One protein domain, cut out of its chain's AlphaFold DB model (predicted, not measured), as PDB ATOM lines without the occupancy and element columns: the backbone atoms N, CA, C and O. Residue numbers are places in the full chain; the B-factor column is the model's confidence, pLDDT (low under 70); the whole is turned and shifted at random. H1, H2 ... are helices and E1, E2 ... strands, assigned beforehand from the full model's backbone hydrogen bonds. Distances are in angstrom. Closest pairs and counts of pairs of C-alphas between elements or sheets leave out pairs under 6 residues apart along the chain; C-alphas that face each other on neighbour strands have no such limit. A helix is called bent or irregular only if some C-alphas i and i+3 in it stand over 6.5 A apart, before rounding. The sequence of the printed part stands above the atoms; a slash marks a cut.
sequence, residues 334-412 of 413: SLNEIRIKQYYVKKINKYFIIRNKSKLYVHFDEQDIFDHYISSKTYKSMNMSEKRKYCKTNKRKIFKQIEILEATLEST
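This is residues 334 to 412 of the 413 residues of an uncharacterized protein of Streptococcus salivarius (UniProt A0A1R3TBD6). A small sheet of three strands has the long helix H1 running slantwise over one face, mostly over the edge strand E2, and a second long helix, H4, packs on H1. The short helices H2 and H3 make a bulge far from the middle of the domain, where residues 380 to 386 stick out. The printed part has 79 residues, with four named helices and three named strands in the order H1 E1 E2 H2 H3 E3 H4; the sheet order is E2, E1, E3, all antiparallel. The class is mixed, helices and strands. The whole is compact, with a radius of gyration of the C-alphas of 12.6 A and spans of 37 by 29 by 17 A.

Begin at the inner strand E1, residues 360 to 364. The edge strand E2, residues 370 to 374, forms a hairpin with it at 142 degrees; look at N 363 and O 372, 2.9 A apart and within hydrogen-bond range. The other edge strand, E3, residues 391 to 393, is antiparallel to E1 at 129 degrees, with N 391 and O 362 at 2.8 A. H1, residues 335 to 354, is on the sheet at a height of 7.9 A over it, on a local plane fitted to just 6 C-alphas of the sheet. It lies over E2 and, only just, over E1, with 3 of its C-alphas falling there. It runs slantwise to the strands, at 51 degrees to E2 on the local plane; the closest C-alphas of H1 and E2 are those of Tyr 344 and His 372, 5.7 A apart. H4, residues 395 to 410, touches H1, with the C-alphas of Val 345 and Ile 402 closest at 6.2 A. Their lines stand at a steep tilt of 43 degrees, opposite ways. H4 only grazes the sheet, with residues 395 to 405. H2, residues 376 to 381, also only grazes it, with residues 376 to 379. H3, residues 384 to 387, is not on the sheet; it is close to H2 but not clearly touching, with the C-alphas of Tyr 379 and Lys 387 at 6.6 A. E2, H2, H3 and E3 make a split strand-helix-strand unit, two strands of one sheet that are not neighbours, joined through helices and with E1 between them in the sheet, and its crossover is right-handed. Every O i to N i+4 pair is within hydrogen-bond range in H2, against 15 of 16 in H1 and 10 of 12 in H4; H3 is too short for such a pair, and its 1 O i to N i+3 pair is not within range.

Find C-alpha 335 at (-24.203, -0.393, -23.952); from there H1 runs 29.4 A to C-alpha 354. E1 starts at C-alpha 360, (-39.058, 7.393, -3.692), and spans 12.5 A; E2 spans 12.1 A. H4 covers 21.7 A and ends at C-alpha 410, (-24.166, 12.823, -22.198); it is only just irregular, with C-alphas 397 and 400 at 6.7 A.

The C-alphas farthest apart, those of Met 384 and Ser 411, are 37.8 A apart. The printed part has no cut, and each link between named elements is tight. Its mean pLDDT is 72.4, and 30 residues are under 70, among them 349 to 359, 393 to 401 and 407 to 412.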
ATOM      1  N   SER A 334     -22.000  -2.252 -19.956       77.06
ATOM      2  CA  SER A 334     -22.442  -2.582 -21.311       77.06
ATOM      3  C   SER A 334     -23.312  -1.465 -21.908       77.06
ATOM      4  O   SER A 334     -23.999  -0.727 -21.198       77.06
ATOM      5  N   LEU A 335     -23.357  -1.368 -23.241       76.88
ATOM      6  CA  LEU A 335     -24.203  -0.393 -23.952       76.88
ATOM      7  C   LEU A 335     -25.685  -0.477 -23.545       76.88
ATOM      8  O   LEU A 335     -26.378   0.541 -23.501       76.88
ATOM      9  N   ASN A 336     -26.177  -1.677 -23.230       77.12
ATOM     10  CA  ASN A 336     -27.558  -1.875 -22.793       77.12
ATOM     11  C   ASN A 336     -27.799  -1.328 -21.381       77.12
ATOM     12  O   ASN A 336     -28.804  -0.656 -21.158       77.12
ATOM     13  N   GLU A 337     -26.868  -1.535 -20.451       76.12
ATOM     14  CA  GLU A 337     -26.942  -0.965 -19.098       76.12
ATOM     15  C   GLU A 337     -26.903   0.566 -19.132       76.12
ATOM     16  O   GLU A 337     -27.690   1.228 -18.453       76.12
ATOM     17  N   ILE A 338     -26.047   1.138 -19.984       76.25
ATOM     18  CA  ILE A 338     -25.959   2.586 -20.207       76.25
ATOM     19  C   ILE A 338     -27.303   3.133 -20.710       76.25
ATOM     20  O   ILE A 338     -27.820   4.112 -20.163       76.25
ATOM     21  N   ARG A 339     -27.922   2.477 -21.703       77.19
ATOM     22  CA  ARG A 339     -29.241   2.863 -22.240       77.19
ATOM     23  C   ARG A 339     -30.347   2.795 -21.185       77.19
ATOM     24  O   ARG A 339     -31.177   3.703 -21.111       77.19
ATOM     25  N   ILE A 340     -30.359   1.749 -20.358       77.31
ATOM     26  CA  ILE A 340     -31.346   1.581 -19.281       77.31
ATOM     27  C   ILE A 340     -31.196   2.701 -18.242       77.31
ATOM     28  O   ILE A 340     -32.182   3.362 -17.905       77.31
ATOM     29  N   LYS A 341     -29.968   2.993 -17.798       79.62
ATOM     30  CA  LYS A 341     -29.704   4.085 -16.850       79.62
ATOM     31  C   LYS A 341     -30.099   5.450 -17.421       79.62
ATOM     32  O   LYS A 341     -30.790   6.209 -16.741       79.62
ATOM     33  N   GLN A 342     -29.768   5.740 -18.684       79.69
ATOM     34  CA  GLN A 342     -30.201   6.969 -19.368       79.69
ATOM     35  C   GLN A 342     -31.728   7.116 -19.394       79.69
ATOM     36  O   GLN A 342     -32.256   8.206 -19.150       79.69
ATOM     37  N   TYR A 343     -32.453   6.026 -19.661       81.69
ATOM     38  CA  TYR A 343     -33.914   6.032 -19.651       81.69
ATOM     39  C   TYR A 343     -34.469   6.411 -18.272       81.69
ATOM     40  O   TYR A 343     -35.320   7.302 -18.171       81.69
ATOM     41  N   TYR A 344     -33.978   5.785 -17.198       78.94
ATOM     42  CA  TYR A 344     -34.459   6.065 -15.845       78.94
ATOM     43  C   TYR A 344     -34.040   7.444 -15.327       78.94
ATOM     44  O   TYR A 344     -34.862   8.092 -14.679       78.94
ATOM     45  N   VAL A 345     -32.846   7.936 -15.675       78.88
ATOM     46  CA  VAL A 345     -32.380   9.308 -15.390       78.88
ATOM     47  C   VAL A 345     -33.295  10.355 -16.044       78.88
ATOM     48  O   VAL A 345     -33.844  11.229 -15.370       78.88
ATOM     49  N   LYS A 346     -33.604  10.214 -17.338       78.75
ATOM     50  CA  LYS A 346     -34.530  11.139 -18.022       78.75
ATOM     51  C   LYS A 346     -35.952  11.065 -17.455       78.75
ATOM     52  O   LYS A 346     -36.658  12.073 -17.357       78.75
ATOM     53  N   LYS A 347     -36.403   9.867 -17.072       80.06
ATOM     54  CA  LYS A 347     -37.756   9.640 -16.544       80.06
ATOM     55  C   LYS A 347     -37.922  10.160 -15.114       80.06
ATOM     56  O   LYS A 347     -38.971  10.730 -14.798       80.06
ATOM     57  N   ILE A 348     -36.905  10.012 -14.265       74.62
ATOM     58  CA  ILE A 348     -36.958  10.478 -12.877       74.62
ATOM     59  C   ILE A 348     -36.948  12.011 -12.801       74.62
ATOM     60  O   ILE A 348     -37.681  12.560 -11.980       74.62
ATOM     61  N   ASN A 349     -36.263  12.704 -13.723       67.62
ATOM     62  CA  ASN A 349     -36.327  14.167 -13.854       67.62
ATOM     63  C   ASN A 349     -37.772  14.649 -14.092       67.62
ATOM     64  O   ASN A 349     -38.281  15.502 -13.359       67.62
ATOM     65  N   LYS A 350     -38.504  14.010 -15.019       69.81
ATOM     66  CA  LYS A 350     -39.939  14.284 -15.239       69.81
ATOM     67  C   LYS A 350     -40.790  13.964 -14.005       69.81
ATOM     68  O   LYS A 350     -41.664  14.745 -13.627       69.81
ATOM     69  N   TYR A 351     -40.524  12.842 -13.334       67.56
ATOM     70  CA  TYR A 351     -41.241  12.449 -12.117       67.56
ATOM     71  C   TYR A 351     -41.038  13.449 -10.968       67.56
ATOM     72  O   TYR A 351     -41.977  13.780 -10.236       67.56
ATOM     73  N   PHE A 352     -39.820  13.968 -10.825       67.94
ATOM     74  CA  PHE A 352     -39.454  14.948  -9.816       67.94
ATOM     75  C   PHE A 352     -40.127  16.302 -10.013       67.94
ATOM     76  O   PHE A 352     -40.486  16.921  -9.008       67.94
ATOM     77  N   ILE A 353     -40.321  16.747 -11.254       62.44
ATOM     78  CA  ILE A 353     -41.058  17.981 -11.564       62.44
ATOM     79  C   ILE A 353     -42.519  17.859 -11.103       62.44
ATOM     80  O   ILE A 353     -43.056  18.771 -10.478       62.44
ATOM     81  N   ILE A 354     -43.140  16.697 -11.327       60.31
ATOM     82  CA  ILE A 354     -44.569  16.471 -11.059       60.31
ATOM     83  C   ILE A 354     -44.853  16.238  -9.564       60.31
ATOM     84  O   ILE A 354     -45.892  16.657  -9.053       60.31
ATOM     85  N   ARG A 355     -43.954  15.576  -8.817       59.69
ATOM     86  CA  ARG A 355     -44.179  15.220  -7.400       59.69
ATOM     87  C   ARG A 355     -43.128  15.813  -6.468       59.69
ATOM     88  O   ARG A 355     -42.182  15.158  -6.039       59.69
ATOM     89  N   ASN A 356     -43.353  17.063  -6.075       53.50
ATOM     90  CA  ASN A 356     -42.364  17.881  -5.366       53.50
ATOM     91  C   ASN A 356     -42.015  17.445  -3.919       53.50
ATOM     92  O   ASN A 356     -41.076  17.987  -3.340       53.50
ATOM     93  N   LYS A 357     -42.736  16.488  -3.307       52.53
ATOM     94  CA  LYS A 357     -42.531  16.069  -1.897       52.53
ATOM     95  C   LYS A 357     -42.570  14.554  -1.625       52.53
ATOM     96  O   LYS A 357     -42.549  14.151  -0.464       52.53
ATOM     97  N   SER A 358     -42.647  13.691  -2.638       57.84
ATOM     98  CA  SER A 358     -42.777  12.244  -2.397       57.84
ATOM     99  C   SER A 358     -41.430  11.570  -2.116       57.84
ATOM    100  O   SER A 358     -40.474  11.768  -2.864       57.84
ATOM    101  N   LYS A 359     -41.384  10.720  -1.080       62.56
ATOM    102  CA  LYS A 359     -40.310   9.727  -0.901       62.56
ATOM    103  C   LYS A 359     -40.366   8.715  -2.053       62.56
ATOM    104  O   LYS A 359     -41.462   8.287  -2.421       62.56
ATOM    105  N   LEU A 360     -39.208   8.360  -2.602       73.50
ATOM    106  CA  LEU A 360     -39.058   7.393  -3.692       73.50
ATOM    107  C   LEU A 360     -38.434   6.100  -3.180       73.50
ATOM    108  O   LEU A 360     -37.720   6.116  -2.182       73.50
ATOM    109  N   TYR A 361     -38.711   4.999  -3.873       79.19
ATOM    110  CA  TYR A 361     -38.024   3.730  -3.664       79.19
ATOM    111  C   TYR A 361     -37.072   3.523  -4.835       79.19
ATOM    112  O   TYR A 361     -37.507   3.526  -5.990       79.19
ATOM    113  N   VAL A 362     -35.784   3.432  -4.528       78.62
ATOM    114  CA  VAL A 362     -34.699   3.430  -5.508       78.62
ATOM    115  C   VAL A 362     -33.857   2.185  -5.342       78.62
ATOM    116  O   VAL A 362     -33.549   1.794  -4.221       78.62
ATOM    117  N   HIS A 363     -33.523   1.583  -6.474       82.69
ATOM    118  CA  HIS A 363     -32.563   0.506  -6.578       82.69
ATOM    119  C   HIS A 363     -31.202   1.093  -6.950       82.69
ATOM    120  O   HIS A 363     -31.110   1.933  -7.856       82.69
ATOM    121  N   PHE A 364     -30.168   0.639  -6.254       75.75
ATOM    122  CA  PHE A 364     -28.777   0.923  -6.578       75.75
ATOM    123  C   PHE A 364     -28.134  -0.347  -7.135       75.75
ATOM    124  O   PHE A 364     -28.551  -1.449  -6.781       75.75
ATOM    125  N   ASP A 365     -27.185  -0.204  -8.054       71.75
ATOM    126  CA  ASP A 365     -26.414  -1.348  -8.545       71.75
ATOM    127  C   ASP A 365     -25.340  -1.793  -7.535       71.75
ATOM    128  O   ASP A 365     -25.218  -1.229  -6.452       71.75
ATOM    129  N   GLU A 366     -24.558  -2.818  -7.881       70.38
ATOM    130  CA  GLU A 366     -23.505  -3.381  -7.015       70.38
ATOM    131  C   GLU A 366     -22.394  -2.376  -6.649       70.38
ATOM    132  O   GLU A 366     -21.614  -2.624  -5.735       70.38
ATOM    133  N   GLN A 367     -22.326  -1.234  -7.342       64.69
ATOM    134  CA  GLN A 367     -21.392  -0.132  -7.084       64.69
ATOM    135  C   GLN A 367     -22.076   1.032  -6.338       64.69
ATOM    136  O   GLN A 367     -21.540   2.139  -6.265       64.69
ATOM    137  N   ASP A 368     -23.286   0.802  -5.824       65.56
ATOM    138  CA  ASP A 368     -24.174   1.785  -5.206       65.56
ATOM    139  C   ASP A 368     -24.492   3.006  -6.098       65.56
ATOM    140  O   ASP A 368     -24.827   4.100  -5.622       65.56
ATOM    141  N   ILE A 369     -24.419   2.842  -7.422       70.94
ATOM    142  CA  ILE A 369     -24.829   3.869  -8.378       70.94
ATOM    143  C   ILE A 369     -26.330   3.744  -8.634       70.94
ATOM    144  O   ILE A 369     -26.877   2.646  -8.754       70.94
ATOM    145  N   PHE A 370     -27.010   4.889  -8.758       74.81
ATOM    146  CA  PHE A 370     -28.415   4.929  -9.153       74.81
ATOM    147  C   PHE A 370     -28.664   4.090 -10.416       74.81
ATOM    148  O   PHE A 370     -27.991   4.239 -11.442       74.81
ATOM    149  N   ASP A 371     -29.654   3.206 -10.332       77.62
ATOM    150  CA  ASP A 371     -30.000   2.310 -11.425       77.62
ATOM    151  C   ASP A 371     -31.415   2.564 -11.934       77.62
ATOM    152  O   ASP A 371     -31.616   3.064 -13.043       77.62
ATOM    153  N   HIS A 372     -32.409   2.308 -11.090       82.62
ATOM    154  CA  HIS A 372     -33.802   2.548 -11.425       82.62
ATOM    155  C   HIS A 372     -34.630   2.887 -10.184       82.62
ATOM    156  O   HIS A 372     -34.213   2.725  -9.036       82.62
ATOM    157  N   TYR A 373     -35.840   3.393 -10.412       83.31
ATOM    158  CA  TYR A 373     -36.778   3.730  -9.346       83.31
ATOM    159  C   TYR A 373     -38.149   3.130  -9.618       83.31
ATOM    160  O   TYR A 373     -38.567   2.974 -10.769       83.31
ATOM    161  N   ILE A 374     -38.882   2.864  -8.542       80.94
ATOM    162  CA  ILE A 374     -40.254   2.374  -8.617       80.94
ATOM    163  C   ILE A 374     -41.212   3.267  -7.836       80.94
ATOM    164  O   ILE A 374     -40.849   4.014  -6.920       80.94
ATOM    165  N   SER A 375     -42.485   3.201  -8.221       76.69
ATOM    166  CA  SER A 375     -43.535   3.933  -7.527       76.69
ATOM    167  C   SER A 375     -43.837   3.302  -6.167       76.69
ATOM    168  O   SER A 375     -43.682   2.098  -5.966       76.69
ATOM    169  N   SER A 376     -44.365   4.098  -5.237       77.50
ATOM    170  CA  SER A 376     -44.817   3.588  -3.939       77.50
ATOM    171  C   SER A 376     -45.927   2.537  -4.048       77.50
ATOM    172  O   SER A 376     -46.028   1.691  -3.165       77.50
ATOM    173  N   LYS A 377     -46.751   2.580  -5.107       79.50
ATOM    174  CA  LYS A 377     -47.776   1.559  -5.371       79.50
ATOM    175  C   LYS A 377     -47.117   0.226  -5.733       79.50
ATOM    176  O   LYS A 377     -47.419  -0.776  -5.101       79.50
ATOM    177  N   THR A 378     -46.159   0.260  -6.659       81.00
ATOM    178  CA  THR A 378     -45.398  -0.915  -7.110       81.00
ATOM    179  C   THR A 378     -44.566  -1.519  -5.977       81.00
ATOM    180  O   THR A 378     -44.570  -2.725  -5.784       81.00
ATOM    181  N   TYR A 379     -43.921  -0.683  -5.160       83.25
ATOM    182  CA  TYR A 379     -43.181  -1.161  -3.991       83.25
ATOM    183  C   TYR A 379     -44.096  -1.872  -2.986       83.25
ATOM    184  O   TYR A 379     -43.710  -2.877  -2.408       83.25
ATOM    185  N   LYS A 380     -45.323  -1.378  -2.759       83.38
ATOM    186  CA  LYS A 380     -46.260  -2.010  -1.814       83.38
ATOM    187  C   LYS A 380     -46.679  -3.414  -2.257       83.38
ATOM    188  O   LYS A 380     -46.794  -4.273  -1.383       83.38
ATOM    189  N   SER A 381     -46.856  -3.632  -3.562       84.25
ATOM    190  CA  SER A 381     -47.263  -4.918  -4.143       84.25
ATOM    191  C   SER A 381     -46.131  -5.942  -4.280       84.25
ATOM    192  O   SER A 381     -46.415  -7.088  -4.594       84.25
ATOM    193  N   MET A 382     -44.871  -5.556  -4.058       84.62
ATOM    194  CA  MET A 382     -43.727  -6.471  -4.136       84.62
ATOM    195  C   MET A 382     -43.636  -7.417  -2.934       84.62
ATOM    196  O   MET A 382     -44.035  -7.079  -1.808       84.62
ATOM    197  N   ASN A 383     -43.018  -8.572  -3.164       86.62
ATOM    198  CA  ASN A 383     -42.698  -9.533  -2.113       86.62
ATOM    199  C   ASN A 383     -41.578  -8.999  -1.205       86.62
ATOM    200  O   ASN A 383     -40.815  -8.109  -1.582       86.62
ATOM    201  N   MET A 384     -41.463  -9.517   0.025       77.00
ATOM    202  CA  MET A 384     -40.487  -8.990   0.997       77.00
ATOM    203  C   MET A 384     -39.028  -9.142   0.550       77.00
ATOM    204  O   MET A 384     -38.211  -8.280   0.869       77.00
ATOM    205  N   SER A 385     -38.700 -10.186  -0.211       75.12
ATOM    206  CA  SER A 385     -37.370 -10.381  -0.805       75.12
ATOM    207  C   SER A 385     -37.024  -9.291  -1.822       75.12
ATOM    208  O   SER A 385     -35.924  -8.751  -1.799       75.12
ATOM    209  N   GLU A 386     -37.976  -8.912  -2.672       76.31
ATOM    210  CA  GLU A 386     -37.805  -7.855  -3.673       76.31
ATOM    211  C   GLU A 386     -37.764  -6.471  -3.030       76.31
ATOM    212  O   GLU A 386     -36.928  -5.650  -3.395       76.31
ATOM    213  N   LYS A 387     -38.602  -6.226  -2.013       76.88
ATOM    214  CA  LYS A 387     -38.609  -4.970  -1.248       76.88
ATOM    215  C   LYS A 387     -37.240  -4.638  -0.653       76.88
ATOM    216  O   LYS A 387     -36.873  -3.467  -0.632       76.88
ATOM    217  N   ARG A 388     -36.472  -5.647  -0.217       76.38
ATOM    218  CA  ARG A 388     -35.120  -5.466   0.348       76.38
ATOM    219  C   ARG A 388     -34.111  -4.888  -0.646       76.38
ATOM    220  O   ARG A 388     -33.132  -4.304  -0.204       76.38
ATOM    221  N   LYS A 389     -34.360  -5.001  -1.954       77.81
ATOM    222  CA  LYS A 389     -33.495  -4.435  -3.000       77.81
ATOM    223  C   LYS A 389     -33.696  -2.927  -3.208       77.81
ATOM    224  O   LYS A 389     -32.963  -2.316  -3.975       77.81
ATOM    225  N   TYR A 390     -34.693  -2.316  -2.559       78.19
ATOM    226  CA  TYR A 390     -35.024  -0.905  -2.755       78.19
ATOM    227  C   TYR A 390     -34.855  -0.085  -1.476       78.19
ATOM    228  O   TYR A 390     -35.458  -0.361  -0.439       78.19
ATOM    229  N   CYS A 391     -34.131   1.022  -1.594       75.06
ATOM    230  CA  CYS A 391     -33.937   1.999  -0.535       75.06
ATOM    231  C   CYS A 391     -34.985   3.113  -0.620       75.06
ATOM    232  O   CYS A 391     -35.246   3.692  -1.679       75.06
ATOM    233  N   LYS A 392     -35.602   3.432   0.522       76.88
ATOM    234  CA  LYS A 392     -36.543   4.551   0.631       76.88
ATOM    235  C   LYS A 392     -35.771   5.856   0.788       76.88
ATOM    236  O   LYS A 392     -35.328   6.194   1.885       76.88
ATOM    237  N   THR A 393     -35.706   6.636  -0.279       67.62
ATOM    238  CA  THR A 393     -34.774   7.759  -0.377       67.62
ATOM    239  C   THR A 393     -35.508   9.074  -0.671       67.62
ATOM    240  O   THR A 393     -36.554   9.120  -1.330       67.62
ATOM    241  N   ASN A 394     -34.992  10.181  -0.126       65.25
ATOM    242  CA  ASN A 394     -35.521  11.521  -0.391       65.25
ATOM    243  C   ASN A 394     -35.032  12.037  -1.752       65.25
ATOM    244  O   ASN A 394     -33.868  11.865  -2.096       65.25
ATOM    245  N   LYS A 395     -35.895  12.781  -2.460       64.94
ATOM    246  CA  LYS A 395     -35.593  13.434  -3.751       64.94
ATOM    247  C   LYS A 395     -34.247  14.171  -3.763       64.94
ATOM    248  O   LYS A 395     -33.492  14.031  -4.712       64.94
ATOM    249  N   ARG A 396     -33.936  14.918  -2.696       59.47
ATOM    250  CA  ARG A 396     -32.684  15.688  -2.582       59.47
ATOM    251  C   ARG A 396     -31.422  14.826  -2.623       59.47
ATOM    252  O   ARG A 396     -30.449  15.279  -3.201       59.47
ATOM    253  N   LYS A 397     -31.465  13.618  -2.050       58.78
ATOM    254  CA  LYS A 397     -30.297  12.731  -1.979       58.78
ATOM    255  C   LYS A 397     -29.896  12.211  -3.361       58.78
ATOM    256  O   LYS A 397     -28.729  12.154  -3.695       58.78
ATOM    257  N   ILE A 398     -30.885  11.868  -4.185       67.75
ATOM    258  CA  ILE A 398     -30.648  11.208  -5.479       67.75
ATOM    259  C   ILE A 398     -30.393  12.240  -6.586       67.75
ATOM    260  O   ILE A 398     -29.709  11.947  -7.558       67.75
ATOM    261  N   PHE A 399     -30.918  13.463  -6.443       66.94
ATOM    262  CA  PHE A 399     -30.846  14.497  -7.480       66.94
ATOM    263  C   PHE A 399     -29.411  14.800  -7.933       66.94
ATOM    264  O   PHE A 399     -29.165  14.884  -9.129       66.94
ATOM    265  N   LYS A 400     -28.458  14.887  -6.999       61.75
ATOM    266  CA  LYS A 400     -27.061  15.202  -7.325       61.75
ATOM    267  C   LYS A 400     -26.321  14.026  -7.973       61.75
ATOM    268  O   LYS A 400     -25.536  14.231  -8.890       61.75
ATOM    269  N   GLN A 401     -26.628  12.790  -7.568       65.94
ATOM    270  CA  GLN A 401     -26.120  11.587  -8.238       65.94
ATOM    271  C   GLN A 401     -26.680  11.475  -9.669       65.94
ATOM    272  O   GLN A 401     -25.950  11.105 -10.580       65.94
ATOM    273  N   ILE A 402     -27.946  11.858  -9.886       70.44
ATOM    274  CA  ILE A 402     -28.570  11.927 -11.218       70.44
ATOM    275  C   ILE A 402     -27.925  13.006 -12.085       70.44
ATOM    276  O   ILE A 402     -27.652  12.730 -13.241       70.44
ATOM    277  N   GLU A 403     -27.655  14.195 -11.545       67.94
ATOM    278  CA  GLU A 403     -27.004  15.295 -12.272       67.94
ATOM    279  C   GLU A 403     -25.593  14.904 -12.748       67.94
ATOM    280  O   GLU A 403     -25.241  15.102 -13.909       67.94
ATOM    281  N   ILE A 404     -24.810  14.254 -11.877       64.44
ATOM    282  CA  ILE A 404     -23.488  13.709 -12.222       64.44
ATOM    283  C   ILE A 404     -23.618  12.604 -13.278       64.44
ATOM    284  O   ILE A 404     -22.854  12.582 -14.243       64.44
ATOM    285  N   LEU A 405     -24.587  11.695 -13.128       71.62
ATOM    286  CA  LEU A 405     -24.854  10.640 -14.106       71.62
ATOM    287  C   LEU A 405     -25.297  11.198 -15.459       71.62
ATOM    288  O   LEU A 405     -24.823  10.716 -16.475       71.62
ATOM    289  N   GLU A 406     -26.162  12.207 -15.486       70.62
ATOM    290  CA  GLU A 406     -26.642  12.876 -16.698       70.62
ATOM    291  C   GLU A 406     -25.467  13.519 -17.441       70.62
ATOM    292  O   GLU A 406     -25.217  13.160 -18.592       70.62
ATOM    293  N   ALA A 407     -24.642  14.311 -16.745       67.62
ATOM    294  CA  ALA A 407     -23.424  14.898 -17.308       67.62
ATOM    295  C   ALA A 407     -22.418  13.841 -17.804       67.62
ATOM    296  O   ALA A 407     -21.703  14.044 -18.787       67.62
ATOM    297  N   THR A 408     -22.344  12.692 -17.128       67.06
ATOM    298  CA  THR A 408     -21.441  11.606 -17.520       67.06
ATOM    299  C   THR A 408     -21.959  10.857 -18.748       67.06
ATOM    300  O   THR A 408     -21.194  10.613 -19.680       67.06
ATOM    301  N   LEU A 409     -23.253  10.537 -18.772       69.62
ATOM    302  CA  LEU A 409     -23.919   9.780 -19.830       69.62
ATOM    303  C   LEU A 409     -24.061  10.585 -21.130       69.62
ATOM    304  O   LEU A 409     -24.004   9.989 -22.203       69.62
ATOM    305  N   GLU A 410     -24.210  11.911 -21.044       65.88
ATOM    306  CA  GLU A 410     -24.166  12.823 -22.198       65.88
ATOM    307  C   GLU A 410     -22.785  12.865 -22.861       65.88
ATOM    308  O   GLU A 410     -22.698  13.073 -24.062       65.88
ATOM    309  N   SER A 411     -21.707  12.615 -22.105       58.31
ATOM    310  CA  SER A 411     -20.330  12.608 -22.632       58.31
ATOM    311  C   SER A 411     -19.880  11.278 -23.256       58.31
ATOM    312  O   SER A 411     -18.758  11.184 -23.750       58.31
ATOM    313  N   THR A 412     -20.715  10.238 -23.175       56.28
ATOM    314  CA  THR A 412     -20.446   8.875 -23.688       56.28
ATOM    315  C   THR A 412     -21.224   8.522 -24.961       56.28
ATOM    316  O   THR A 412     -21.069   7.412 -25.467       56.28
TER     317      THR A 412